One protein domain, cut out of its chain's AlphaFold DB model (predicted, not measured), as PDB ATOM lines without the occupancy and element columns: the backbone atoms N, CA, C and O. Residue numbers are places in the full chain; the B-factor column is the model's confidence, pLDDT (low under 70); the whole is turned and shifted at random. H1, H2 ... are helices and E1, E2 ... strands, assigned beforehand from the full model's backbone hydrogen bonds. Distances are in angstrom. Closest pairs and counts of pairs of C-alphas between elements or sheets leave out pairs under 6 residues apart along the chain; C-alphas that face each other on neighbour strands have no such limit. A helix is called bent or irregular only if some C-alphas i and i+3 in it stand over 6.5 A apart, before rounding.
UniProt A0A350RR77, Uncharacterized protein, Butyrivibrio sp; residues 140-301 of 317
ATOM      1  N   GLY A 140     -43.151  -4.684  51.906       85.94
ATOM      2  CA  GLY A 140     -43.697  -5.674  52.838       85.94
ATOM      3  C   GLY A 140     -44.508  -6.762  52.129       85.94
ATOM      4  O   GLY A 140     -44.394  -7.930  52.473       85.94
ATOM      5  N   TYR A 141     -45.279  -6.392  51.103       85.25
ATOM      6  CA  TYR A 141     -46.065  -7.330  50.298       85.25
ATOM      7  C   TYR A 141     -45.183  -8.334  49.542       85.25
ATOM      8  O   TYR A 141     -45.538  -9.501  49.421       85.25
ATOM      9  N   ASN A 142     -44.027  -7.886  49.045       88.31
ATOM     10  CA  ASN A 142     -43.127  -8.695  48.223       88.31
ATOM     11  C   ASN A 142     -41.899  -9.229  48.985       88.31
ATOM     12  O   ASN A 142     -41.005  -9.786  48.354       88.31
ATOM     13  N   ASN A 143     -41.834  -9.058  50.311       87.44
ATOM     14  CA  ASN A 143     -40.670  -9.398  51.143       87.44
ATOM     15  C   ASN A 143     -39.343  -8.829  50.600       87.44
ATOM     16  O   ASN A 143     -38.319  -9.506  50.564       87.44
ATOM     17  N   ILE A 144     -39.376  -7.577  50.144       86.44
ATOM     18  CA  ILE A 144     -38.208  -6.886  49.593       86.44
ATOM     19  C   ILE A 144     -37.421  -6.246  50.732       86.44
ATOM     20  O   ILE A 144     -37.968  -5.496  51.545       86.44
ATOM     21  N   HIS A 145     -36.115  -6.488  50.735       83.00
ATOM     22  CA  HIS A 145     -35.161  -5.828  51.614       83.00
ATOM     23  C   HIS A 145     -34.312  -4.838  50.813       83.00
ATOM     24  O   HIS A 145     -34.071  -5.032  49.623       83.00
ATOM     25  N   SER A 146     -33.886  -3.747  51.456       79.31
ATOM     26  CA  SER A 146     -32.987  -2.788  50.805       79.31
ATOM     27  C   SER A 146     -31.639  -3.440  50.531       79.31
ATOM     28  O   SER A 146     -31.104  -4.129  51.403       79.31
ATOM     29  N   ALA A 147     -31.057  -3.154  49.368       81.81
ATOM     30  CA  ALA A 147     -29.699  -3.574  49.058       81.81
ATOM     31  C   ALA A 147     -28.684  -2.972  50.047       81.81
ATOM     32  O   ALA A 147     -28.830  -1.827  50.493       81.81
ATOM     33  N   SER A 148     -27.631  -3.731  50.362       83.62
ATOM     34  CA  SER A 148     -26.472  -3.231  51.102       83.62
ATOM     35  C   SER A 148     -25.569  -2.393  50.196       83.62
ATOM     36  O   SER A 148     -25.225  -2.819  49.094       83.62
ATOM     37  N   ILE A 149     -25.135  -1.226  50.677       85.12
ATOM     38  CA  ILE A 149     -24.258  -0.319  49.924       85.12
ATOM     39  C   ILE A 149     -22.792  -0.649  50.220       85.12
ATOM     40  O   ILE A 149     -22.167  -0.069  51.118       85.12
ATOM     41  N   ASP A 150     -22.247  -1.588  49.456       88.94
ATOM     42  CA  ASP A 150     -20.826  -1.927  49.444       88.94
ATOM     43  C   ASP A 150     -20.108  -1.339  48.216       88.94
ATOM     44  O   ASP A 150     -20.729  -0.797  47.298       88.94
ATOM     45  N   ASP A 151     -18.778  -1.433  48.196       87.50
ATOM     46  CA  ASP A 151     -17.968  -0.898  47.095       87.50
ATOM     47  C   ASP A 151     -18.298  -1.584  45.762       87.50
ATOM     48  O   ASP A 151     -18.251  -0.960  44.704       87.50
ATOM     49  N   SER A 152     -18.694  -2.861  45.798       89.19
ATOM     50  CA  SER A 152     -19.109  -3.608  44.608       89.19
ATOM     51  C   SER A 152     -20.373  -3.015  43.981       89.19
ATOM     52  O   SER A 152     -20.438  -2.820  42.767       89.19
ATOM     53  N   TYR A 153     -21.366  -2.687  44.805       90.06
ATOM     54  CA  TYR A 153     -22.598  -2.029  44.399       90.06
ATOM     55  C   TYR A 153     -22.317  -0.641  43.820       90.06
ATOM     56  O   TYR A 153     -22.818  -0.321  42.742       90.06
ATOM     57  N   LEU A 154     -21.484   0.162  44.494       91.88
ATOM     58  CA  LEU A 154     -21.122   1.504  44.027       91.88
ATOM     59  C   LEU A 154     -20.389   1.468  42.684       91.88
ATOM     60  O   LEU A 154     -20.739   2.232  41.787       91.88
ATOM     61  N   ASN A 155     -19.429   0.554  42.524       91.94
ATOM     62  CA  ASN A 155     -18.677   0.394  41.281       91.94
ATOM     63  C   ASN A 155     -19.587  -0.019  40.117       91.94
ATOM     64  O   ASN A 155     -19.547   0.623  39.071       91.94
ATOM     65  N   ARG A 156     -20.470  -1.013  40.310       91.56
ATOM     66  CA  ARG A 156     -21.444  -1.422  39.277       91.56
ATOM     67  C   ARG A 156     -22.388  -0.287  38.894       91.56
ATOM     68  O   ARG A 156     -22.708  -0.113  37.717       91.56
ATOM     69  N   LEU A 157     -22.854   0.478  39.881       93.00
ATOM     70  CA  LEU A 157     -23.754   1.599  39.637       93.00
ATOM     71  C   LEU A 157     -23.056   2.716  38.852       93.00
ATOM     72  O   LEU A 157     -23.634   3.244  37.905       93.00
ATOM     73  N   ALA A 158     -21.819   3.046  39.221       94.25
ATOM     74  CA  ALA A 158     -21.009   4.042  38.532       94.25
ATOM     75  C   ALA A 158     -20.673   3.614  37.096       94.25
ATOM     76  O   ALA A 158     -20.848   4.400  36.167       94.25
ATOM     77  N   GLU A 159     -20.272   2.358  36.891       94.19
ATOM     78  CA  GLU A 159     -20.022   1.786  35.564       94.19
ATOM     79  C   GLU A 159     -21.273   1.849  34.681       94.19
ATOM     80  O   GLU A 159     -21.212   2.320  33.542       94.19
ATOM     81  N   SER A 160     -22.425   1.461  35.236       93.81
ATOM     82  CA  SER A 160     -23.715   1.547  34.547       93.81
ATOM     83  C   SER A 160     -24.051   2.988  34.172       93.81
ATOM     84  O   SER A 160     -24.464   3.249  33.047       93.81
ATOM     85  N   ALA A 161     -23.851   3.941  35.087       94.19
ATOM     86  CA  ALA A 161     -24.125   5.353  34.841       94.19
ATOM     87  C   ALA A 161     -23.233   5.935  33.746       94.19
ATOM     88  O   ALA A 161     -23.734   6.606  32.844       94.19
ATOM     89  N   ASN A 162     -21.932   5.659  33.811       95.25
ATOM     90  CA  ASN A 162     -20.957   6.147  32.844       95.25
ATOM     91  C   ASN A 162     -21.259   5.581  31.452       95.25
ATOM     92  O   ASN A 162     -21.428   6.351  30.509       95.25
ATOM     93  N   THR A 163     -21.458   4.264  31.353       94.50
ATOM     94  CA  THR A 163     -21.794   3.586  30.092       94.50
ATOM     95  C   THR A 163     -23.105   4.108  29.509       94.50
ATOM     96  O   THR A 163     -23.175   4.473  28.335       94.50
ATOM     97  N   LEU A 164     -24.153   4.214  30.335       93.81
ATOM     98  CA  LEU A 164     -25.449   4.709  29.877       93.81
ATOM     99  C   LEU A 164     -25.361   6.162  29.407       93.81
ATOM    100  O   LEU A 164     -25.899   6.472  28.349       93.81
ATOM    101  N   SER A 165     -24.639   7.027  30.123       93.06
ATOM    102  CA  SER A 165     -24.486   8.439  29.746       93.06
ATOM    103  C   SER A 165     -23.840   8.646  28.374       93.06
ATOM    104  O   SER A 165     -24.130   9.637  27.711       93.06
ATOM    105  N   GLU A 166     -22.987   7.715  27.941       90.69
ATOM    106  CA  GLU A 166     -22.343   7.741  26.624       90.69
ATOM    107  C   GLU A 166     -23.243   7.135  25.539       90.69
ATOM    108  O   GLU A 166     -23.193   7.554  24.385       90.69
ATOM    109  N   SER A 167     -24.090   6.172  25.914       88.88
ATOM    110  CA  SER A 167     -25.002   5.478  24.999       88.88
ATOM    111  C   SER A 167     -26.328   6.200  24.741       88.88
ATOM    112  O   SER A 167     -26.981   5.912  23.743       88.88
ATOM    113  N   VAL A 168     -26.754   7.108  25.627       89.12
ATOM    114  CA  VAL A 168     -28.018   7.843  25.474       89.12
ATOM    115  C   VAL A 168     -27.920   8.798  24.289       89.12
ATOM    116  O   VAL A 168     -27.143   9.752  24.291       89.12
ATOM    117  N   THR A 169     -28.787   8.587  23.307       84.38
ATOM    118  CA  THR A 169     -28.880   9.405  22.099       84.38
ATOM    119  C   THR A 169     -30.114  10.318  22.118       84.38
ATOM    120  O   THR A 169     -31.053  10.123  22.894       84.38
ATOM    121  N   ASP A 170     -30.151  11.335  21.251       78.25
ATOM    122  CA  ASP A 170     -31.346  12.180  21.085       78.25
ATOM    123  C   ASP A 170     -32.598  11.384  20.652       78.25
ATOM    124  O   ASP A 170     -33.676  11.654  21.190       78.25
ATOM    125  N   PRO A 171     -32.501  10.368  19.766       77.19
ATOM    126  CA  PRO A 171     -33.590   9.430  19.506       77.19
ATOM    127  C   PRO A 171     -34.122   8.705  20.744       77.19
ATOM    128  O   PRO A 171     -35.332   8.526  20.840       77.19
ATOM    129  N   ASP A 172     -33.279   8.331  21.712       74.81
ATOM    130  CA  ASP A 172     -33.755   7.676  22.942       74.81
ATOM    131  C   ASP A 172     -34.650   8.606  23.763       74.81
ATOM    132  O   ASP A 172     -35.661   8.170  24.319       74.81
ATOM    133  N   LYS A 173     -34.307   9.900  23.793       80.69
ATOM    134  CA  LYS A 173     -35.093  10.951  24.454       80.69
ATOM    135  C   LYS A 173     -36.378  11.256  23.685       80.69
ATOM    136  O   LYS A 173     -37.437  11.386  24.289       80.69
ATOM    137  N   ALA A 174     -36.297  11.346  22.357       76.69
ATOM    138  CA  ALA A 174     -37.441  11.611  21.484       76.69
ATOM    139  C   ALA A 174     -38.403  10.412  21.367       76.69
ATOM    140  O   ALA A 174     -39.588  10.596  21.100       76.69
ATOM    141  N   GLY A 175     -37.902   9.192  21.577       73.75
ATOM    142  CA  GLY A 175     -38.659   7.942  21.544       73.75
ATOM    143  C   GLY A 175     -39.507   7.689  22.793       73.75
ATOM    144  O   GLY A 175     -40.296   6.742  22.815       73.75
ATOM    145  N   ILE A 176     -39.385   8.525  23.829       83.62
ATOM    146  CA  ILE A 176     -40.310   8.507  24.962       83.62
ATOM    147  C   ILE A 176     -41.608   9.183  24.529       83.62
ATOM    148  O   ILE A 176     -41.706  10.406  24.463       83.62
ATOM    149  N   ASN A 177     -42.619   8.361  24.268       83.69
ATOM    150  CA  ASN A 177     -43.999   8.810  24.170       83.69
ATOM    151  C   ASN A 177     -44.761   8.428  25.442       83.69
ATOM    152  O   ASN A 177     -44.241   7.765  26.345       83.69
ATOM    153  N   GLU A 178     -46.022   8.834  25.516       79.75
ATOM    154  CA  GLU A 178     -46.849   8.576  26.685       79.75
ATOM    155  C   GLU A 178     -47.050   7.081  27.001       79.75
ATOM    156  O   GLU A 178     -47.169   6.706  28.169       79.75
ATOM    157  N   ASN A 179     -47.044   6.212  25.986       89.12
ATOM    158  CA  ASN A 179     -47.212   4.769  26.167       89.12
ATOM    159  C   ASN A 179     -45.938   4.088  26.676       89.12
ATOM    160  O   ASN A 179     -46.033   3.036  27.313       89.12
ATOM    161  N   THR A 180     -44.758   4.676  26.453       92.38
ATOM    162  CA  THR A 180     -43.477   4.127  26.923       92.38
ATOM    163  C   THR A 180     -43.493   3.901  28.441       92.38
ATOM    164  O   THR A 180     -42.990   2.883  28.922       92.38
ATOM    165  N   PHE A 181     -44.138   4.791  29.202       93.38
ATOM    166  CA  PHE A 181     -44.283   4.659  30.656       93.38
ATOM    167  C   PHE A 181     -45.158   3.462  31.052       93.38
ATOM    168  O   PHE A 181     -44.780   2.680  31.924       93.38
ATOM    169  N   ILE A 182     -46.300   3.286  30.380       94.25
ATOM    170  CA  ILE A 182     -47.232   2.177  30.633       94.25
ATOM    171  C   ILE A 182     -46.561   0.838  30.319       94.25
ATOM    172  O   ILE A 182     -46.619  -0.090  31.124       94.25
ATOM    173  N   VAL A 183     -45.879   0.741  29.173       94.44
ATOM    174  CA  VAL A 183     -45.131  -0.464  28.779       94.44
ATOM    175  C   VAL A 183     -44.057  -0.797  29.816       94.44
ATOM    176  O   VAL A 183     -43.921  -1.953  30.213       94.44
ATOM    177  N   THR A 184     -43.342   0.217  30.303       94.81
ATOM    178  CA  THR A 184     -42.296   0.048  31.316       94.81
ATOM    179  C   THR A 184     -42.864  -0.478  32.641       94.81
ATOM    180  O   THR A 184     -42.326  -1.436  33.198       94.81
ATOM    181  N   MET A 185     -43.990   0.067  33.116       95.19
ATOM    182  CA  MET A 185     -44.668  -0.446  34.316       95.19
ATOM    183  C   MET A 185     -45.195  -1.869  34.130       95.19
ATOM    184  O   MET A 185     -44.990  -2.717  34.997       95.19
ATOM    185  N   ASN A 186     -45.812  -2.167  32.985       94.06
ATOM    186  CA  ASN A 186     -46.325  -3.505  32.689       94.06
ATOM    187  C   ASN A 186     -45.209  -4.553  32.641       94.06
ATOM    188  O   ASN A 186     -45.403  -5.683  33.082       94.06
ATOM    189  N   LYS A 187     -44.018  -4.179  32.164       94.00
ATOM    190  CA  LYS A 187     -42.848  -5.058  32.196       94.00
ATOM    191  C   LYS A 187     -42.397  -5.355  33.627       94.00
ATOM    192  O   LYS A 187     -42.073  -6.498  33.936       94.00
ATOM    193  N   LEU A 188     -42.422  -4.362  34.520       94.44
ATOM    194  CA  LEU A 188     -42.164  -4.589  35.944       94.44
ATOM    195  C   LEU A 188     -43.251  -5.473  36.585       94.44
ATOM    196  O   LEU A 188     -42.930  -6.339  37.399       94.44
ATOM    197  N   ALA A 189     -44.513  -5.314  36.177       94.00
ATOM    198  CA  ALA A 189     -45.637  -6.102  36.682       94.00
ATOM    199  C   ALA A 189     -45.534  -7.608  36.369       94.00
ATOM    200  O   ALA A 189     -46.107  -8.416  37.096       94.00
ATOM    201  N   LEU A 190     -44.748  -8.009  35.359       92.19
ATOM    202  CA  LEU A 190     -44.423  -9.423  35.113       92.19
ATOM    203  C   LEU A 190     -43.666 -10.064  36.288       92.19
ATOM    204  O   LEU A 190     -43.804 -11.260  36.528       92.19
ATOM    205  N   HIS A 191     -42.878  -9.273  37.021       91.06
ATOM    206  CA  HIS A 191     -42.175  -9.713  38.227       91.06
ATOM    207  C   HIS A 191     -42.983  -9.457  39.500       91.06
ATOM    208  O   HIS A 191     -42.888 -10.228  40.451       91.06
ATOM    209  N   TYR A 192     -43.787  -8.391  39.508       92.50
ATOM    210  CA  TYR A 192     -44.608  -7.991  40.648       92.50
ATOM    211  C   TYR A 192     -46.075  -7.832  40.224       92.50
ATOM    212  O   TYR A 192     -46.508  -6.715  39.931       92.50
ATOM    213  N   PRO A 193     -46.873  -8.918  40.222       90.81
ATOM    214  CA  PRO A 193     -48.250  -8.894  39.722       90.81
ATOM    215  C   PRO A 193     -49.173  -7.894  40.430       90.81
ATOM    216  O   PRO A 193     -50.158  -7.451  39.848       90.81
ATOM    217  N   CYS A 194     -48.848  -7.481  41.660       88.50
ATOM    218  CA  CYS A 194     -49.579  -6.436  42.383       88.50
ATOM    219  C   CYS A 194     -49.469  -5.033  41.747       88.50
ATOM    220  O   CYS A 194     -50.182  -4.126  42.168       88.50
ATOM    221  N   LEU A 195     -48.606  -4.860  40.739       92.44
ATOM    222  CA  LEU A 195     -48.512  -3.676  39.879       92.44
ATOM    223  C   LEU A 195     -49.290  -3.832  38.561       92.44
ATOM    224  O   LEU A 195     -49.274  -2.926  37.741       92.44
ATOM    225  N   GLY A 196     -49.948  -4.963  38.303       82.69
ATOM    226  CA  GLY A 196     -50.750  -5.165  37.093       82.69
ATOM    227  C   GLY A 196     -52.062  -4.377  37.126       82.69
ATOM    228  O   GLY A 196     -53.126  -4.975  37.260       82.69
ATOM    229  N   ASP A 197     -51.989  -3.048  37.039       80.19
ATOM    230  CA  ASP A 197     -53.137  -2.137  37.107       80.19
ATOM    231  C   ASP A 197     -53.408  -1.446  35.756       80.19
ATOM    232  O   ASP A 197     -52.601  -1.465  34.823       80.19
ATOM    233  N   PHE A 198     -54.572  -0.812  35.636       87.50
ATOM    234  CA  PHE A 198     -54.927   0.004  34.483       87.50
ATOM    235  C   PHE A 198     -54.282   1.392  34.588       87.50
ATOM    236  O   PHE A 198     -54.799   2.308  35.236       87.50
ATOM    237  N   TYR A 199     -53.146   1.558  33.915       91.19
ATOM    238  CA  TYR A 199     -52.451   2.837  33.818       91.19
ATOM    239  C   TYR A 199     -53.067   3.744  32.752       91.19
ATOM    240  O   TYR A 199     -53.355   3.325  31.632       91.19
ATOM    241  N   THR A 200     -53.222   5.023  33.092       91.94
ATOM    242  CA  THR A 200     -53.575   6.066  32.125       91.94
ATOM    243  C   THR A 200     -52.311   6.713  31.591       91.94
ATOM    244  O   THR A 200     -51.345   6.875  32.330       91.94
ATOM    245  N   VAL A 201     -52.313   7.107  30.321       92.94
ATOM    246  CA  VAL A 201     -51.251   7.933  29.726       92.94
ATOM    247  C   VAL A 201     -50.965   9.144  30.628       92.94
ATOM    248  O   VAL A 201     -51.927   9.791  31.059       92.94
ATOM    249  N   PRO A 202     -49.688   9.461  30.941       93.19
ATOM    250  CA  PRO A 202     -49.383  10.596  31.793       93.19
ATOM    251  C   PRO A 202     -49.817  11.886  31.104       93.19
ATOM    252  O   PRO A 202     -49.663  12.050  29.892       93.19
ATOM    253  N   LYS A 203     -50.370  12.820  31.874       92.81
ATOM    254  CA  LYS A 203     -51.037  13.993  31.315       92.81
ATOM    255  C   LYS A 203     -50.335  15.278  31.674       92.81
ATOM    256  O   LYS A 203     -49.980  15.526  32.824       92.81
ATOM    257  N   LYS A 204     -50.218  16.158  30.689       92.38
ATOM    258  CA  LYS A 204     -49.757  17.510  30.960       92.38
ATOM    259  C   LYS A 204     -50.787  18.244  31.820       92.38
ATOM    260  O   LYS A 204     -51.975  18.254  31.492       92.38
ATOM    261  N   SER A 205     -50.324  18.865  32.899       92.25
ATOM    262  CA  SER A 205     -51.148  19.623  33.836       92.25
ATOM    263  C   SER A 205     -50.567  21.012  34.086       92.25
ATOM    264  O   SER A 205     -49.354  21.208  34.169       92.25
ATOM    265  N   MET A 206     -51.455  21.993  34.228       91.50
ATOM    266  CA  MET A 206     -51.109  23.354  34.630       91.50
ATOM    267  C   MET A 206     -50.848  23.457  36.140       91.50
ATOM    268  O   MET A 206     -50.024  24.262  36.581       91.50
ATOM    269  N   PHE A 207     -51.536  22.643  36.940       89.06
ATOM    270  CA  PHE A 207     -51.531  22.759  38.398       89.06
ATOM    271  C   PHE A 207     -50.657  21.700  39.078       89.06
ATOM    272  O   PHE A 207     -49.982  22.006  40.064       89.06
ATOM    273  N   PHE A 208     -50.605  20.487  38.531       89.00
ATOM    274  CA  PHE A 208     -50.079  19.303  39.201       89.00
ATOM    275  C   PHE A 208     -48.830  18.734  38.515       89.00
ATOM    276  O   PHE A 208     -48.648  18.861  37.308       89.00
ATOM    277  N   ALA A 209     -47.969  18.103  39.310       87.00
ATOM    278  CA  ALA A 209     -46.871  17.246  38.871       87.00
ATOM    279  C   ALA A 209     -46.863  16.004  39.777       87.00
ATOM    280  O   ALA A 209     -47.082  16.137  40.985       87.00
ATOM    281  N   GLY A 210     -46.660  14.820  39.205       86.56
ATOM    282  CA  GLY A 210     -46.813  13.534  39.883       86.56
ATOM    283  C   GLY A 210     -48.271  13.071  39.978       86.56
ATOM    284  O   GLY A 210     -49.116  13.420  39.154       86.56
ATOM    285  N   TYR A 211     -48.570  12.247  40.981       90.69
ATOM    286  CA  TYR A 211     -49.888  11.635  41.163       90.69
ATOM    287  C   TYR A 211     -50.982  12.630  41.567       90.69
ATOM    288  O   TYR A 211     -50.823  13.370  42.541       90.69
ATOM    289  N   VAL A 212     -52.143  12.549  40.914       90.38
ATOM    290  CA  VAL A 212     -53.368  13.230  41.333       90.38
ATOM    291  C   VAL A 212     -54.406  12.213  41.814       90.38
ATOM    292  O   VAL A 212     -55.011  11.517  40.995       90.38
ATOM    293  N   PRO A 213     -54.681  12.159  43.133       85.00
ATOM    294  CA  PRO A 213     -55.613  11.207  43.727       85.00
ATOM    295  C   PRO A 213     -56.992  11.212  43.056       85.00
ATOM    296  O   PRO A 213     -57.419  10.201  42.510       85.00
ATOM    297  N   PHE A 214     -57.678  12.357  43.034       81.44
ATOM    298  CA  PHE A 214     -59.101  12.451  42.672       81.44
ATOM    299  C   PHE A 214     -59.457  11.985  41.257       81.44
ATOM    300  O   PHE A 214     -60.624  11.708  40.986       81.44
ATOM    301  N   THR A 215     -58.474  11.902  40.367       88.94
ATOM    302  CA  THR A 215     -58.640  11.439  38.988       88.94
ATOM    303  C   THR A 215     -57.814  10.191  38.677       88.94
ATOM    304  O   THR A 215     -57.942   9.650  37.583       88.94
ATOM    305  N   ASN A 216     -57.020   9.710  39.644       90.69
ATOM    306  CA  ASN A 216     -56.060   8.614  39.502       90.69
ATOM    307  C   ASN A 216     -55.119   8.816  38.292       90.69
ATOM    308  O   ASN A 216     -54.853   7.886  37.528       90.69
ATOM    309  N   GLU A 217     -54.658  10.058  38.097       92.25
ATOM    310  CA  GLU A 217     -53.801  10.490  36.983       92.25
ATOM    311  C   GLU A 217     -52.343  10.640  37.435       92.25
ATOM    312  O   GLU A 217     -52.077  11.089  38.549       92.25
ATOM    313  N   ALA A 218     -51.393  10.326  36.554       93.31
ATOM    314  CA  ALA A 218     -50.017  10.806  36.672       93.31
ATOM    315  C   ALA A 218     -49.859  12.052  35.792       93.31
ATOM    316  O   ALA A 218     -50.210  12.025  34.613       93.31
ATOM    317  N   CYS A 219     -49.348  13.141  36.359       92.75
ATOM    318  CA  CYS A 219     -49.268  14.438  35.697       92.75
ATOM    319  C   CYS A 219     -47.831  14.964  35.600       92.75
ATOM    320  O   CYS A 219     -46.999  14.689  36.460       92.75
ATOM    321  N   TYR A 220     -47.556  15.788  34.592       90.94
ATOM    322  CA  TYR A 220     -46.280  16.496  34.424       90.94
ATOM    323  C   TYR A 220     -46.505  17.933  33.933       90.94
ATOM    324  O   TYR A 220     -47.588  18.259  33.441       90.94
ATOM    325  N   LYS A 221     -45.499  18.811  34.071       87.06
ATOM    326  CA  LYS A 221     -45.648  20.250  33.769       87.06
ATOM    327  C   LYS A 221     -44.940  20.688  32.498       87.06
ATOM    328  O   LYS A 221     -45.457  21.547  31.774       87.06
ATOM    329  N   SER A 222     -43.746  20.171  32.243       79.25
ATOM    330  CA  SER A 222     -42.900  20.695  31.181       79.25
ATOM    331  C   SER A 222     -43.394  20.305  29.780       79.25
ATOM    332  O   SER A 222     -44.388  19.604  29.578       79.25
ATOM    333  N   LYS A 223     -42.709  20.838  28.764       69.38
ATOM    334  CA  LYS A 223     -42.860  20.418  27.364       69.38
ATOM    335  C   LYS A 223     -41.865  19.306  26.990       69.38
ATOM    336  O   LYS A 223     -42.073  18.646  25.981       69.38
ATOM    337  N   THR A 224     -40.804  19.128  27.773       75.94
ATOM    338  CA  THR A 224     -39.693  18.201  27.524       75.94
ATOM    339  C   THR A 224     -39.360  17.499  28.827       75.94
ATOM    340  O   THR A 224     -38.920  18.158  29.767       75.94
ATOM    341  N   LEU A 225     -39.559  16.186  28.866       83.50
ATOM    342  CA  LEU A 225     -39.438  15.407  30.092       83.50
ATOM    343  C   LEU A 225     -37.981  15.359  30.559       83.50
ATOM    344  O   LEU A 225     -37.124  14.779  29.893       83.50
ATOM    345  N   SER A 226     -37.706  15.987  31.699       85.50
ATOM    346  CA  SER A 226     -36.426  15.852  32.393       85.50
ATOM    347  C   SER A 226     -36.331  14.495  33.108       85.50
ATOM    348  O   SER A 226     -37.361  13.863  33.370       85.50
ATOM    349  N   PRO A 227     -35.125  14.063  33.530       87.25
ATOM    350  CA  PRO A 227     -34.981  12.882  34.379       87.25
ATOM    351  C   PRO A 227     -35.839  12.955  35.648       87.25
ATOM    352  O   PRO A 227     -36.426  11.959  36.060       87.25
ATOM    353  N   SER A 228     -35.960  14.144  36.244       85.69
ATOM    354  CA  SER A 228     -36.804  14.370  37.416       85.69
ATOM    355  C   SER A 228     -38.288  14.123  37.141       85.69
ATOM    356  O   SER A 228     -38.933  13.402  37.894       85.69
ATOM    357  N   GLU A 229     -38.817  14.655  36.039       88.00
ATOM    358  CA  GLU A 229     -40.221  14.458  35.673       88.00
ATOM    359  C   GLU A 229     -40.523  13.011  35.287       88.00
ATOM    360  O   GLU A 229     -41.597  12.510  35.609       88.00
ATOM    361  N   ILE A 230     -39.581  12.315  34.646       91.31
ATOM    362  CA  ILE A 230     -39.707  10.880  34.356       91.31
ATOM    363  C   ILE A 230     -39.919  10.091  35.651       91.31
ATOM    364  O   ILE A 230     -40.832   9.267  35.730       91.31
ATOM    365  N   ILE A 231     -39.109  10.361  36.676       91.19
ATOM    366  CA  ILE A 231     -39.240   9.694  37.974       91.19
ATOM    367  C   ILE A 231     -40.553  10.083  38.663       91.19
ATOM    368  O   ILE A 231     -41.240   9.197  39.163       91.19
ATOM    369  N   ASP A 232     -40.958  11.355  38.626       90.12
ATOM    370  CA  ASP A 232     -42.240  11.800  39.195       90.12
ATOM    371  C   ASP A 232     -43.451  11.121  38.522       90.12
ATOM    372  O   ASP A 232     -44.424  10.774  39.198       90.12
ATOM    373  N   ILE A 233     -43.398  10.892  37.203       93.06
ATOM    374  CA  ILE A 233     -44.430  10.150  36.462       93.06
ATOM    375  C   ILE A 233     -44.477   8.690  36.922       93.06
ATOM    376  O   ILE A 233     -45.558   8.182  37.231       93.06
ATOM    377  N   MET A 234     -43.325   8.022  37.018       94.12
ATOM    378  CA  MET A 234     -43.252   6.623  37.455       94.12
ATOM    379  C   MET A 234     -43.671   6.451  38.926       94.12
ATOM    380  O   MET A 234     -44.419   5.529  39.252       94.12
ATOM    381  N   GLU A 235     -43.290   7.371  39.820       93.31
ATOM    382  CA  GLU A 235     -43.827   7.423  41.189       93.31
ATOM    383  C   GLU A 235     -45.345   7.666  41.184       93.31
ATOM    384  O   GLU A 235     -46.073   7.159  42.044       93.31
ATOM    385  N   GLY A 236     -45.832   8.433  40.204       93.00
ATOM    386  CA  GLY A 236     -47.248   8.641  39.933       93.00
ATOM    387  C   GLY A 236     -47.995   7.344  39.625       93.00
ATOM    388  O   GLY A 236     -49.093   7.119  40.137       93.00
ATOM    389  N   TYR A 237     -47.374   6.455  38.856       94.75
ATOM    390  CA  TYR A 237     -47.903   5.126  38.560       94.75
ATOM    391  C   TYR A 237     -47.815   4.150  39.733       94.75
ATOM    392  O   TYR A 237     -48.732   3.356  39.960       94.75
ATOM    393  N   ALA A 238     -46.778   4.243  40.563       94.12
ATOM    394  CA  ALA A 238     -46.752   3.510  41.825       94.12
ATOM    395  C   ALA A 238     -47.951   3.897  42.721       94.12
ATOM    396  O   ALA A 238     -48.676   3.028  43.216       94.12
ATOM    397  N   CYS A 239     -48.248   5.198  42.836       92.12
ATOM    398  CA  CYS A 239     -49.453   5.688  43.514       92.12
ATOM    399  C   CYS A 239     -50.751   5.172  42.878       92.12
ATOM    400  O   CYS A 239     -51.671   4.754  43.597       92.12
ATOM    401  N   SER A 240     -50.852   5.200  41.542       90.44
ATOM    402  CA  SER A 240     -52.057   4.739  40.846       90.44
ATOM    403  C   SER A 240     -52.308   3.250  41.074       90.44
ATOM    404  O   SER A 240     -53.464   2.864  41.197       90.44
ATOM    405  N   SER A 241     -51.249   2.470  41.304       90.94
ATOM    406  CA  SER A 241     -51.305   1.048  41.699       90.94
ATOM    407  C   SER A 241     -51.628   0.829  43.184       90.94
ATOM    408  O   SER A 241     -51.876  -0.292  43.621       90.94
ATOM    409  N   GLY A 242     -51.656   1.896  43.992       90.31
ATOM    410  CA  GLY A 242     -51.985   1.834  45.420       90.31
ATOM    411  C   GLY A 242     -50.790   1.714  46.355       90.31
ATOM    412  O   GLY A 242     -50.939   1.197  47.462       90.31
ATOM    413  N   PHE A 243     -49.625   2.207  45.943       92.38
ATOM    414  CA  PHE A 243     -48.446   2.294  46.795       92.38
ATOM    415  C   PHE A 243     -48.055   3.760  46.953       92.38
ATOM    416  O   PHE A 243     -47.596   4.391  46.008       92.38
ATOM    417  N   VAL A 244     -48.306   4.331  48.134       89.62
ATOM    418  CA  VAL A 244     -48.170   5.783  48.381       89.62
ATOM    419  C   VAL A 244     -46.995   6.161  49.276       89.62
ATOM    420  O   VAL A 244     -46.608   7.332  49.315       89.62
ATOM    421  N   SER A 245     -46.404   5.193  49.982       89.25
ATOM    422  CA  SER A 245     -45.232   5.451  50.818       89.25
ATOM    423  C   SER A 245     -44.069   5.941  49.946       89.25
ATOM    424  O   SER A 245     -43.907   5.511  48.805       89.25
ATOM    425  N   ALA A 246     -43.274   6.892  50.444       87.06
ATOM    426  CA  ALA A 246     -42.177   7.455  49.654       87.06
ATOM    427  C   ALA A 246     -41.151   6.386  49.242       87.06
ATOM    428  O   ALA A 246     -40.661   6.427  48.120       87.06
ATOM    429  N   SER A 247     -40.880   5.415  50.120       87.31
ATOM    430  CA  SER A 247     -39.992   4.285  49.840       87.31
ATOM    431  C   SER A 247     -40.537   3.363  48.757       87.31
ATOM    432  O   SER A 247     -39.813   3.061  47.816       87.31
ATOM    433  N   ASP A 248     -41.811   2.961  48.842       91.25
ATOM    434  CA  ASP A 248     -42.397   2.063  47.842       91.25
ATOM    435  C   ASP A 248     -42.449   2.736  46.472       91.25
ATOM    436  O   ASP A 248     -42.066   2.136  45.472       91.25
ATOM    437  N   ARG A 249     -42.888   4.002  46.422       91.69
ATOM    438  CA  ARG A 249     -42.999   4.747  45.163       91.69
ATOM    439  C   ARG A 249     -41.662   4.879  44.468       91.69
ATOM    440  O   ARG A 249     -41.573   4.592  43.280       91.69
ATOM    441  N   GLN A 250     -40.638   5.272  45.218       90.75
ATOM    442  CA  GLN A 250     -39.303   5.436  44.679       90.75
ATOM    443  C   GLN A 250     -38.712   4.096  44.230       90.75
ATOM    444  O   GLN A 250     -38.167   4.011  43.131       90.75
ATOM    445  N   TYR A 251     -38.864   3.039  45.037       91.62
ATOM    446  CA  TYR A 251     -38.403   1.701  44.676       91.62
ATOM    447  C   TYR A 251     -39.053   1.221  43.375       91.62
ATOM    448  O   TYR A 251     -38.349   0.801  42.457       91.62
ATOM    449  N   ILE A 252     -40.384   1.314  43.274       94.25
ATOM    450  CA  ILE A 252     -41.139   0.911  42.082       94.25
ATOM    451  C   ILE A 252     -40.697   1.743  40.875       94.25
ATOM    452  O   ILE A 252     -40.405   1.174  39.827       94.25
ATOM    453  N   ALA A 253     -40.602   3.067  41.022       94.00
ATOM    454  CA  ALA A 253     -40.238   3.970  39.936       94.00
ATOM    455  C   ALA A 253     -38.838   3.685  39.380       94.00
ATOM    456  O   ALA A 253     -38.667   3.534  38.171       94.00
ATOM    457  N   VAL A 254     -37.841   3.558  40.261       93.00
ATOM    458  CA  VAL A 254     -36.465   3.234  39.864       93.00
ATOM    459  C   VAL A 254     -36.404   1.841  39.243       93.00
ATOM    460  O   VAL A 254     -35.835   1.687  38.167       93.00
ATOM    461  N   SER A 255     -37.038   0.843  39.861       94.06
ATOM    462  CA  SER A 255     -37.052  -0.532  39.343       94.06
ATOM    463  C   SER A 255     -37.697  -0.618  37.959       94.06
ATOM    464  O   SER A 255     -37.188  -1.316  37.085       94.06
ATOM    465  N   ALA A 256     -38.785   0.120  37.733       95.06
ATOM    466  CA  ALA A 256     -39.451   0.189  36.439       95.06
ATOM    467  C   ALA A 256     -38.510   0.785  35.384       95.06
ATOM    468  O   ALA A 256     -38.285   0.168  34.344       95.06
ATOM    469  N   CYS A 257     -37.897   1.933  35.680       94.81
ATOM    470  CA  CYS A 257     -36.926   2.580  34.800       94.81
ATOM    471  C   CYS A 257     -35.752   1.661  34.441       94.81
ATOM    472  O   CYS A 257     -35.438   1.513  33.262       94.81
ATOM    473  N   LEU A 258     -35.144   0.998  35.429       93.56
ATOM    474  CA  LEU A 258     -34.017   0.083  35.218       93.56
ATOM    475  C   LEU A 258     -34.391  -1.128  34.340       93.56
ATOM    476  O   LEU A 258     -33.582  -1.551  33.517       93.56
ATOM    477  N   LYS A 259     -35.630  -1.639  34.440       92.25
ATOM    478  CA  LYS A 259     -36.132  -2.724  33.571       92.25
ATOM    479  C   LYS A 259     -36.608  -2.267  32.190       92.25
ATOM    480  O   LYS A 259     -36.906  -3.123  31.351       92.25
ATOM    481  N   SER A 260     -36.720  -0.962  31.938       92.62
ATOM    482  CA  SER A 260     -37.220  -0.429  30.664       92.62
ATOM    483  C   SER A 260     -36.351  -0.875  29.488       92.62
ATOM    484  O   SER A 260     -35.158  -1.070  29.648       92.62
ATOM    485  N   ASP A 261     -36.915  -1.017  28.290       91.00
ATOM    486  CA  ASP A 261     -36.114  -1.243  27.073       91.00
ATOM    487  C   ASP A 261     -35.542   0.059  26.491       91.00
ATOM    488  O   ASP A 261     -34.678   0.020  25.622       91.00
ATOM    489  N   ASN A 262     -35.991   1.219  26.981       92.75
ATOM    490  CA  ASN A 262     -35.480   2.515  26.554       92.75
ATOM    491  C   ASN A 262     -34.232   2.900  27.370       92.75
ATOM    492  O   ASN A 262     -34.288   3.028  28.597       92.75
ATOM    493  N   THR A 263     -33.116   3.131  26.675       93.19
ATOM    494  CA  THR A 263     -31.813   3.474  27.270       93.19
ATOM    495  C   THR A 263     -31.878   4.731  28.137       93.19
ATOM    496  O   THR A 263     -31.280   4.772  29.213       93.19
ATOM    497  N   TYR A 264     -32.648   5.743  27.724       93.50
ATOM    498  CA  TYR A 264     -32.789   6.981  28.487       93.50
ATOM    499  C   TYR A 264     -33.592   6.781  29.780       93.50
ATOM    500  O   TYR A 264     -33.177   7.274  30.825       93.50
ATOM    501  N   LEU A 265     -34.667   5.981  29.765       94.12
ATOM    502  CA  LEU A 265     -35.386   5.608  30.991       94.12
ATOM    503  C   LEU A 265     -34.491   4.828  31.962       94.12
ATOM    504  O   LEU A 265     -34.465   5.166  33.149       94.12
ATOM    505  N   LYS A 266     -33.706   3.853  31.474       94.19
ATOM    506  CA  LYS A 266     -32.710   3.151  32.309       94.19
ATOM    507  C   LYS A 266     -31.740   4.134  32.953       94.19
ATOM    508  O   LYS A 266     -31.518   4.079  34.163       94.19
ATOM    509  N   TYR A 267     -31.216   5.066  32.158       94.12
ATOM    510  CA  TYR A 267     -30.305   6.097  32.638       94.12
ATOM    511  C   TYR A 267     -30.945   6.974  33.721       94.12
ATOM    512  O   TYR A 267     -30.345   7.163  34.776       94.12
ATOM    513  N   CYS A 268     -32.189   7.428  33.539       92.44
ATOM    514  CA  CYS A 268     -32.915   8.180  34.566       92.44
ATOM    515  C   CYS A 268     -33.077   7.389  35.876       92.44
ATOM    516  O   CYS A 268     -32.923   7.966  36.954       92.44
ATOM    517  N   GLY A 269     -33.337   6.078  35.800       92.62
ATOM    518  CA  GLY A 269     -33.381   5.196  36.970       92.62
ATOM    519  C   GLY A 269     -32.045   5.138  37.717       92.62
ATOM    520  O   GLY A 269     -32.010   5.304  38.937       92.62
ATOM    521  N   VAL A 270     -30.937   4.983  36.986       93.25
ATOM    522  CA  VAL A 270     -29.576   4.996  37.551       93.25
ATOM    523  C   VAL A 270     -29.249   6.343  38.198       93.25
ATOM    524  O   VAL A 270     -28.774   6.379  39.334       93.25
ATOM    525  N   LEU A 271     -29.550   7.457  37.529       92.12
ATOM    526  CA  LEU A 271     -29.317   8.794  38.076       92.12
ATOM    527  C   LEU A 271     -30.106   9.038  39.370       92.12
ATOM    528  O   LEU A 271     -29.566   9.589  40.332       92.12
ATOM    529  N   ALA A 272     -31.368   8.603  39.423       90.38
ATOM    530  CA  ALA A 272     -32.190   8.694  40.626       90.38
ATOM    531  C   ALA A 272     -31.587   7.891  41.789       90.38
ATOM    532  O   ALA A 272     -31.568   8.358  42.931       90.38
ATOM    533  N   LEU A 273     -31.034   6.710  41.500       90.50
ATOM    534  CA  LEU A 273     -30.370   5.869  42.488       90.50
ATOM    535  C   LEU A 273     -29.098   6.525  43.042       90.50
ATOM    536  O   LEU A 273     -28.919   6.590  44.256       90.50
ATOM    537  N   ILE A 274     -28.253   7.086  42.175       90.69
ATOM    538  CA  ILE A 274     -27.040   7.800  42.597       90.69
ATOM    539  C   ILE A 274     -27.395   9.022  43.446       90.69
ATOM    540  O   ILE A 274     -26.824   9.221  44.516       90.69
ATOM    541  N   ASN A 275     -28.371   9.820  43.014       88.44
ATOM    542  CA  ASN A 275     -28.842  10.973  43.778       88.44
ATOM    543  C   ASN A 275     -29.388  10.563  45.161       88.44
ATOM    544  O   ASN A 275     -29.194  11.272  46.146       88.44
ATOM    545  N   THR A 276     -30.014   9.388  45.257       86.81
ATOM    546  CA  THR A 276     -30.465   8.807  46.531       86.81
ATOM    547  C   THR A 276     -29.302   8.453  47.449       86.81
ATOM    548  O   THR A 276     -29.360   8.741  48.644       86.81
ATOM    549  N   ILE A 277     -28.243   7.859  46.899       88.50
ATOM    550  CA  ILE A 277     -27.032   7.518  47.652       88.50
ATOM    551  C   ILE A 277     -26.345   8.791  48.137       88.50
ATOM    552  O   ILE A 277     -26.132   8.935  49.333       88.50
ATOM    553  N   ASN A 278     -26.112   9.758  47.248       87.62
ATOM    554  CA  ASN A 278     -25.473  11.031  47.591       87.62
ATOM    555  C   ASN A 278     -26.208  11.791  48.706       87.62
ATOM    556  O   ASN A 278     -25.568  12.428  49.540       87.62
ATOM    557  N   LYS A 279     -27.547  11.737  48.734       85.25
ATOM    558  CA  LYS A 279     -28.357  12.422  49.754       85.25
ATOM    559  C   LYS A 279     -28.387  11.696  51.099       85.25
ATOM    560  O   LYS A 279     -28.371  12.358  52.131       85.25
ATOM    561  N   ASN A 280     -28.481  10.367  51.095       84.81
ATOM    562  CA  ASN A 280     -28.715   9.591  52.319       84.81
ATOM    563  C   ASN A 280     -27.444   8.954  52.903       84.81
ATOM    564  O   ASN A 280     -27.443   8.583  54.073       84.81
ATOM    565  N   TYR A 281     -26.381   8.836  52.105       85.69
ATOM    566  CA  TYR A 281     -25.115   8.183  52.446       85.69
ATOM    567  C   TYR A 281     -23.931   9.038  51.957       85.69
ATOM    568  O   TYR A 281     -23.201   8.633  51.052       85.69
ATOM    569  N   PRO A 282     -23.751  10.256  52.501       80.88
ATOM    570  CA  PRO A 282     -22.747  11.213  52.021       80.88
ATOM    571  C   PRO A 282     -21.296  10.737  52.209       80.88
ATOM    572  O   PRO A 282     -20.382  11.257  51.577       80.88
ATOM    573  N   ASP A 283     -21.078   9.748  53.074       84.44
ATOM    574  CA  ASP A 283     -19.812   9.043  53.281       84.44
ATOM    575  C   ASP A 283     -19.442   8.117  52.108       84.44
ATOM    576  O   ASP A 283     -18.268   7.801  51.899       84.44
ATOM    577  N   LYS A 284     -20.425   7.709  51.299       81.62
ATOM    578  CA  LYS A 284     -20.231   6.893  50.100       81.62
ATOM    579  C   LYS A 284     -19.913   7.816  48.920       81.62
ATOM    580  O   LYS A 284     -20.804   8.314  48.241       81.62
ATOM    581  N   ASN A 285     -18.624   8.052  48.671       82.50
ATOM    582  CA  ASN A 285     -18.123   8.970  47.638       82.50
ATOM    583  C   ASN A 285     -18.279   8.428  46.196       82.50
ATOM    584  O   ASN A 285     -17.307   8.321  45.448       82.50
ATOM    585  N   ILE A 286     -19.501   8.077  45.785       89.06
ATOM    586  CA  ILE A 286     -19.779   7.558  44.438       89.06
ATOM    587  C   ILE A 286     -19.463   8.585  43.350       89.06
ATOM    588  O   ILE A 286     -19.032   8.204  42.270       89.06
ATOM    589  N   THR A 287     -19.596   9.883  43.641       87.31
ATOM    590  CA  THR A 287     -19.299  10.974  42.698       87.31
ATOM    591  C   THR A 287     -17.864  10.929  42.164       87.31
ATOM    592  O   THR A 287     -17.639  11.304  41.016       87.31
ATOM    593  N   ALA A 288     -16.905  10.408  42.939       88.88
ATOM    594  CA  ALA A 288     -15.526  10.219  42.483       88.88
ATOM    595  C   ALA A 288     -15.374   9.165  41.366       88.88
ATOM    596  O   ALA A 288     -14.354   9.148  40.683       88.88
ATOM    597  N   LEU A 289     -16.373   8.298  41.176       91.81
ATOM    598  CA  LEU A 289     -16.387   7.227  40.176       91.81
ATOM    599  C   LEU A 289     -17.132   7.623  38.885       91.81
ATOM    600  O   LEU A 289     -17.211   6.828  37.948       91.81
ATOM    601  N   LEU A 290     -17.717   8.824  38.832       93.81
ATOM    602  CA  LEU A 290     -18.615   9.248  37.755       93.81
ATOM    603  C   LEU A 290     -17.910  10.146  36.741       93.81
ATOM    604  O   LEU A 290     -17.069  10.978  37.087       93.81
ATOM    605  N   ASN A 291     -18.302  10.028  35.475       92.88
ATOM    606  CA  ASN A 291     -17.863  10.949  34.437       92.88
ATOM    607  C   ASN A 291     -18.566  12.318  34.571       92.88
ATOM    608  O   ASN A 291     -19.580  12.490  35.254       92.88
ATOM    609  N   ARG A 292     -18.027  13.325  33.877       89.25
ATOM    610  CA  ARG A 292     -18.513  14.712  33.971       89.25
ATOM    611  C   ARG A 292     -19.968  14.883  33.516       89.25
ATOM    612  O   ARG A 292     -20.657  15.759  34.036       89.25
ATOM    613  N   ASN A 293     -20.422  14.075  32.558       88.94
ATOM    614  CA  ASN A 293     -21.786  14.148  32.034       88.94
ATOM    615  C   ASN A 293     -22.791  13.695  33.095       88.94
ATOM    616  O   ASN A 293     -23.738  14.419  33.387       88.94
ATOM    617  N   VAL A 294     -22.517  12.560  33.747       91.31
ATOM    618  CA  VAL A 294     -23.343  12.036  34.839       91.31
ATOM    619  C   VAL A 294     -23.437  13.035  35.990       91.31
ATOM    620  O   VAL A 294     -24.532  13.289  36.482       91.31
ATOM    621  N   ILE A 295     -22.319  13.648  36.395       89.50
ATOM    622  CA  ILE A 295     -22.312  14.641  37.482       89.50
ATOM    623  C   ILE A 295     -23.241  15.817  37.154       89.50
ATOM    624  O   ILE A 295     -24.095  16.176  37.965       89.50
ATOM    625  N   LYS A 296     -23.129  16.369  35.941       86.94
ATOM    626  CA  LYS A 296     -23.979  17.471  35.474       86.94
ATOM    627  C   LYS A 296     -25.464  17.090  35.468       86.94
ATOM    628  O   LYS A 296     -26.313  17.890  35.861       86.94
ATOM    629  N   ASP A 297     -25.784  15.875  35.035       87.00
ATOM    630  CA  ASP A 297     -27.168  15.411  34.955       87.00
ATOM    631  C   ASP A 297     -27.761  15.123  36.348       87.00
ATOM    632  O   ASP A 297     -28.940  15.397  36.577       87.00
ATOM    633  N   ILE A 298     -26.955  14.683  37.323       85.44
ATOM    634  CA  ILE A 298     -27.375  14.536  38.731       85.44
ATOM    635  C   ILE A 298     -27.708  15.886  39.368       85.44
ATOM    636  O   ILE A 298     -28.692  15.993  40.098       85.44
ATOM    637  N   GLU A 299     -26.942  16.940  39.086       76.56
ATOM    638  CA  GLU A 299     -27.234  18.282  39.619       76.56
ATOM    639  C   GLU A 299     -28.625  18.781  39.179       76.56
ATOM    640  O   GLU A 299     -29.330  19.458  39.938       76.56
ATOM    641  N   SER A 300     -29.081  18.359  37.993       69.00
ATOM    642  CA  SER A 300     -30.428  18.651  37.482       69.00
ATOM    643  C   SER A 300     -31.562  17.906  38.217       69.00
ATOM    644  O   SER A 300     -32.724  18.302  38.128       69.00
ATOM    645  N   LEU A 301     -31.234  16.867  38.996       71.69
ATOM    646  CA  LEU A 301     -32.160  16.043  39.790       71.69
ATOM    647  C   LEU A 301     -32.337  16.530  41.238       71.69
ATOM    648  O   LEU A 301     -32.989  15.847  42.033       71.69
TER     649      LEU A 301
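This is residues 140 to 301 of the 317 residues of an uncharacterized protein of Butyrivibrio sp (UniProt A0A350RR77). The helical hairpin of H5 and H6 makes the core of a compact, mostly helical body, with H1, H7 and H8 packed on H6 on one side and H3 and H4 on H5 on the other. A small strand hairpin, E1 and E2, covers H4 on the side away from H5, and short H2 lies at one end, on the way from H1 to H3. The printed part has 162 residues, with eight named helices and two named strands in the order H1 H2 H3 E1 E2 H4 H5 H6 H7 H8; the sheet, E1 - E2, is antiparallel. The class is mostly helix, with 92 residues in helices and 7 in strands. The whole is compact, with a radius of gyration of the C-alphas of 15.4 A and spans of 43 by 38 by 28 A.

The printed part begins at residue 140, and H1, residues 151 to 167, starts with C-alpha 151 at (-17.968, -0.898, 47.095) and is 24.0 A long. H2 is residues 170 to 174. H3, residues 178 to 189, is 17.8 A long; it is neither bent nor irregular, but only just: C-alphas 178 and 181 are 6.1 A apart. E1 is residues 210 to 212 and E2 residues 217 to 220. H4, residues 227 to 240, and H5, residues 246 to 259, are each 20.0 A long. H6, residues 263 to 280, is the longest helix at 26.0 A, from C-alpha 263 at (-31.813, 3.474, 27.270). H7 is residues 286 to 289, and H8, residues 292 to 299, is 11.0 A long and ends with C-alpha 299 at (-27.234, 18.282, 39.619).

H6 is the hub, touching six other helices. It forms a helical hairpin with H5, opposite ways at 35.4 degrees, only just a steep tilt; the closest C-alphas, of Leu 258 and Lys 266, are 4.4 A apart. H1 touches H6 at a steep tilt of 39 degrees, opposite ways, closest at Leu 164 and Tyr 267, with C-alphas 5.8 A apart. H8 touches residues 271 to 275 of H6, with the C-alphas of Leu 271 and Ile 298 closest at 6.1 A. H7 touches residues 154 to 158 of H1, closest at the C-alphas of Ala 158 and Leu 289, 5.8 A. H2 and H6 only just touch, with 3 pairs of C-alphas within 8 A, the closest being those of Asp 172 and Tyr 264 at 5.7 A. H4 touches H5 at a steep tilt of 66 degrees, opposite ways, with the C-alphas of Met 234 and Ala 253 closest at 4.7 A. H3 is about perpendicular to H5, at 80 degrees, and touches it closest at the C-alphas of Leu 188 and Ala 256, 5.5 A. E1 and E2 are an antiparallel hairpin, with N 210 and O 219 within hydrogen-bond range at 2.8 A, as are N 219 and O 210 at 2.8 A. The closest C-alphas of E1 and H4, of Tyr 211 and Gly 236, are 4.2 A apart. H1 is apart from H3, H4 and H5, for instance. Every O i to N i+4 pair is within hydrogen-bond range in H1, H2, H4, H5, H6 and H8; in H3 it is 7 of 8, and H7 is too short for such a pair, its 1 O i to N i+3 pair being within range.

The two C-alphas farthest apart, of Phe 214 and Ala 288, are 43.6 A apart. The printed part has no cut. The link from H3 to E1 is long, 20 residues, 190 to 209, and their C-alphas lie 14 to 22 A from the mean of all C-alphas; residues 203 to 204 pair with residues 219 to 220 of E2, parallel. The link from E2 to H4 is short, and the other links are tight. The mean pLDDT of the printed part is 88.9; residues 223 and 300 are under 70.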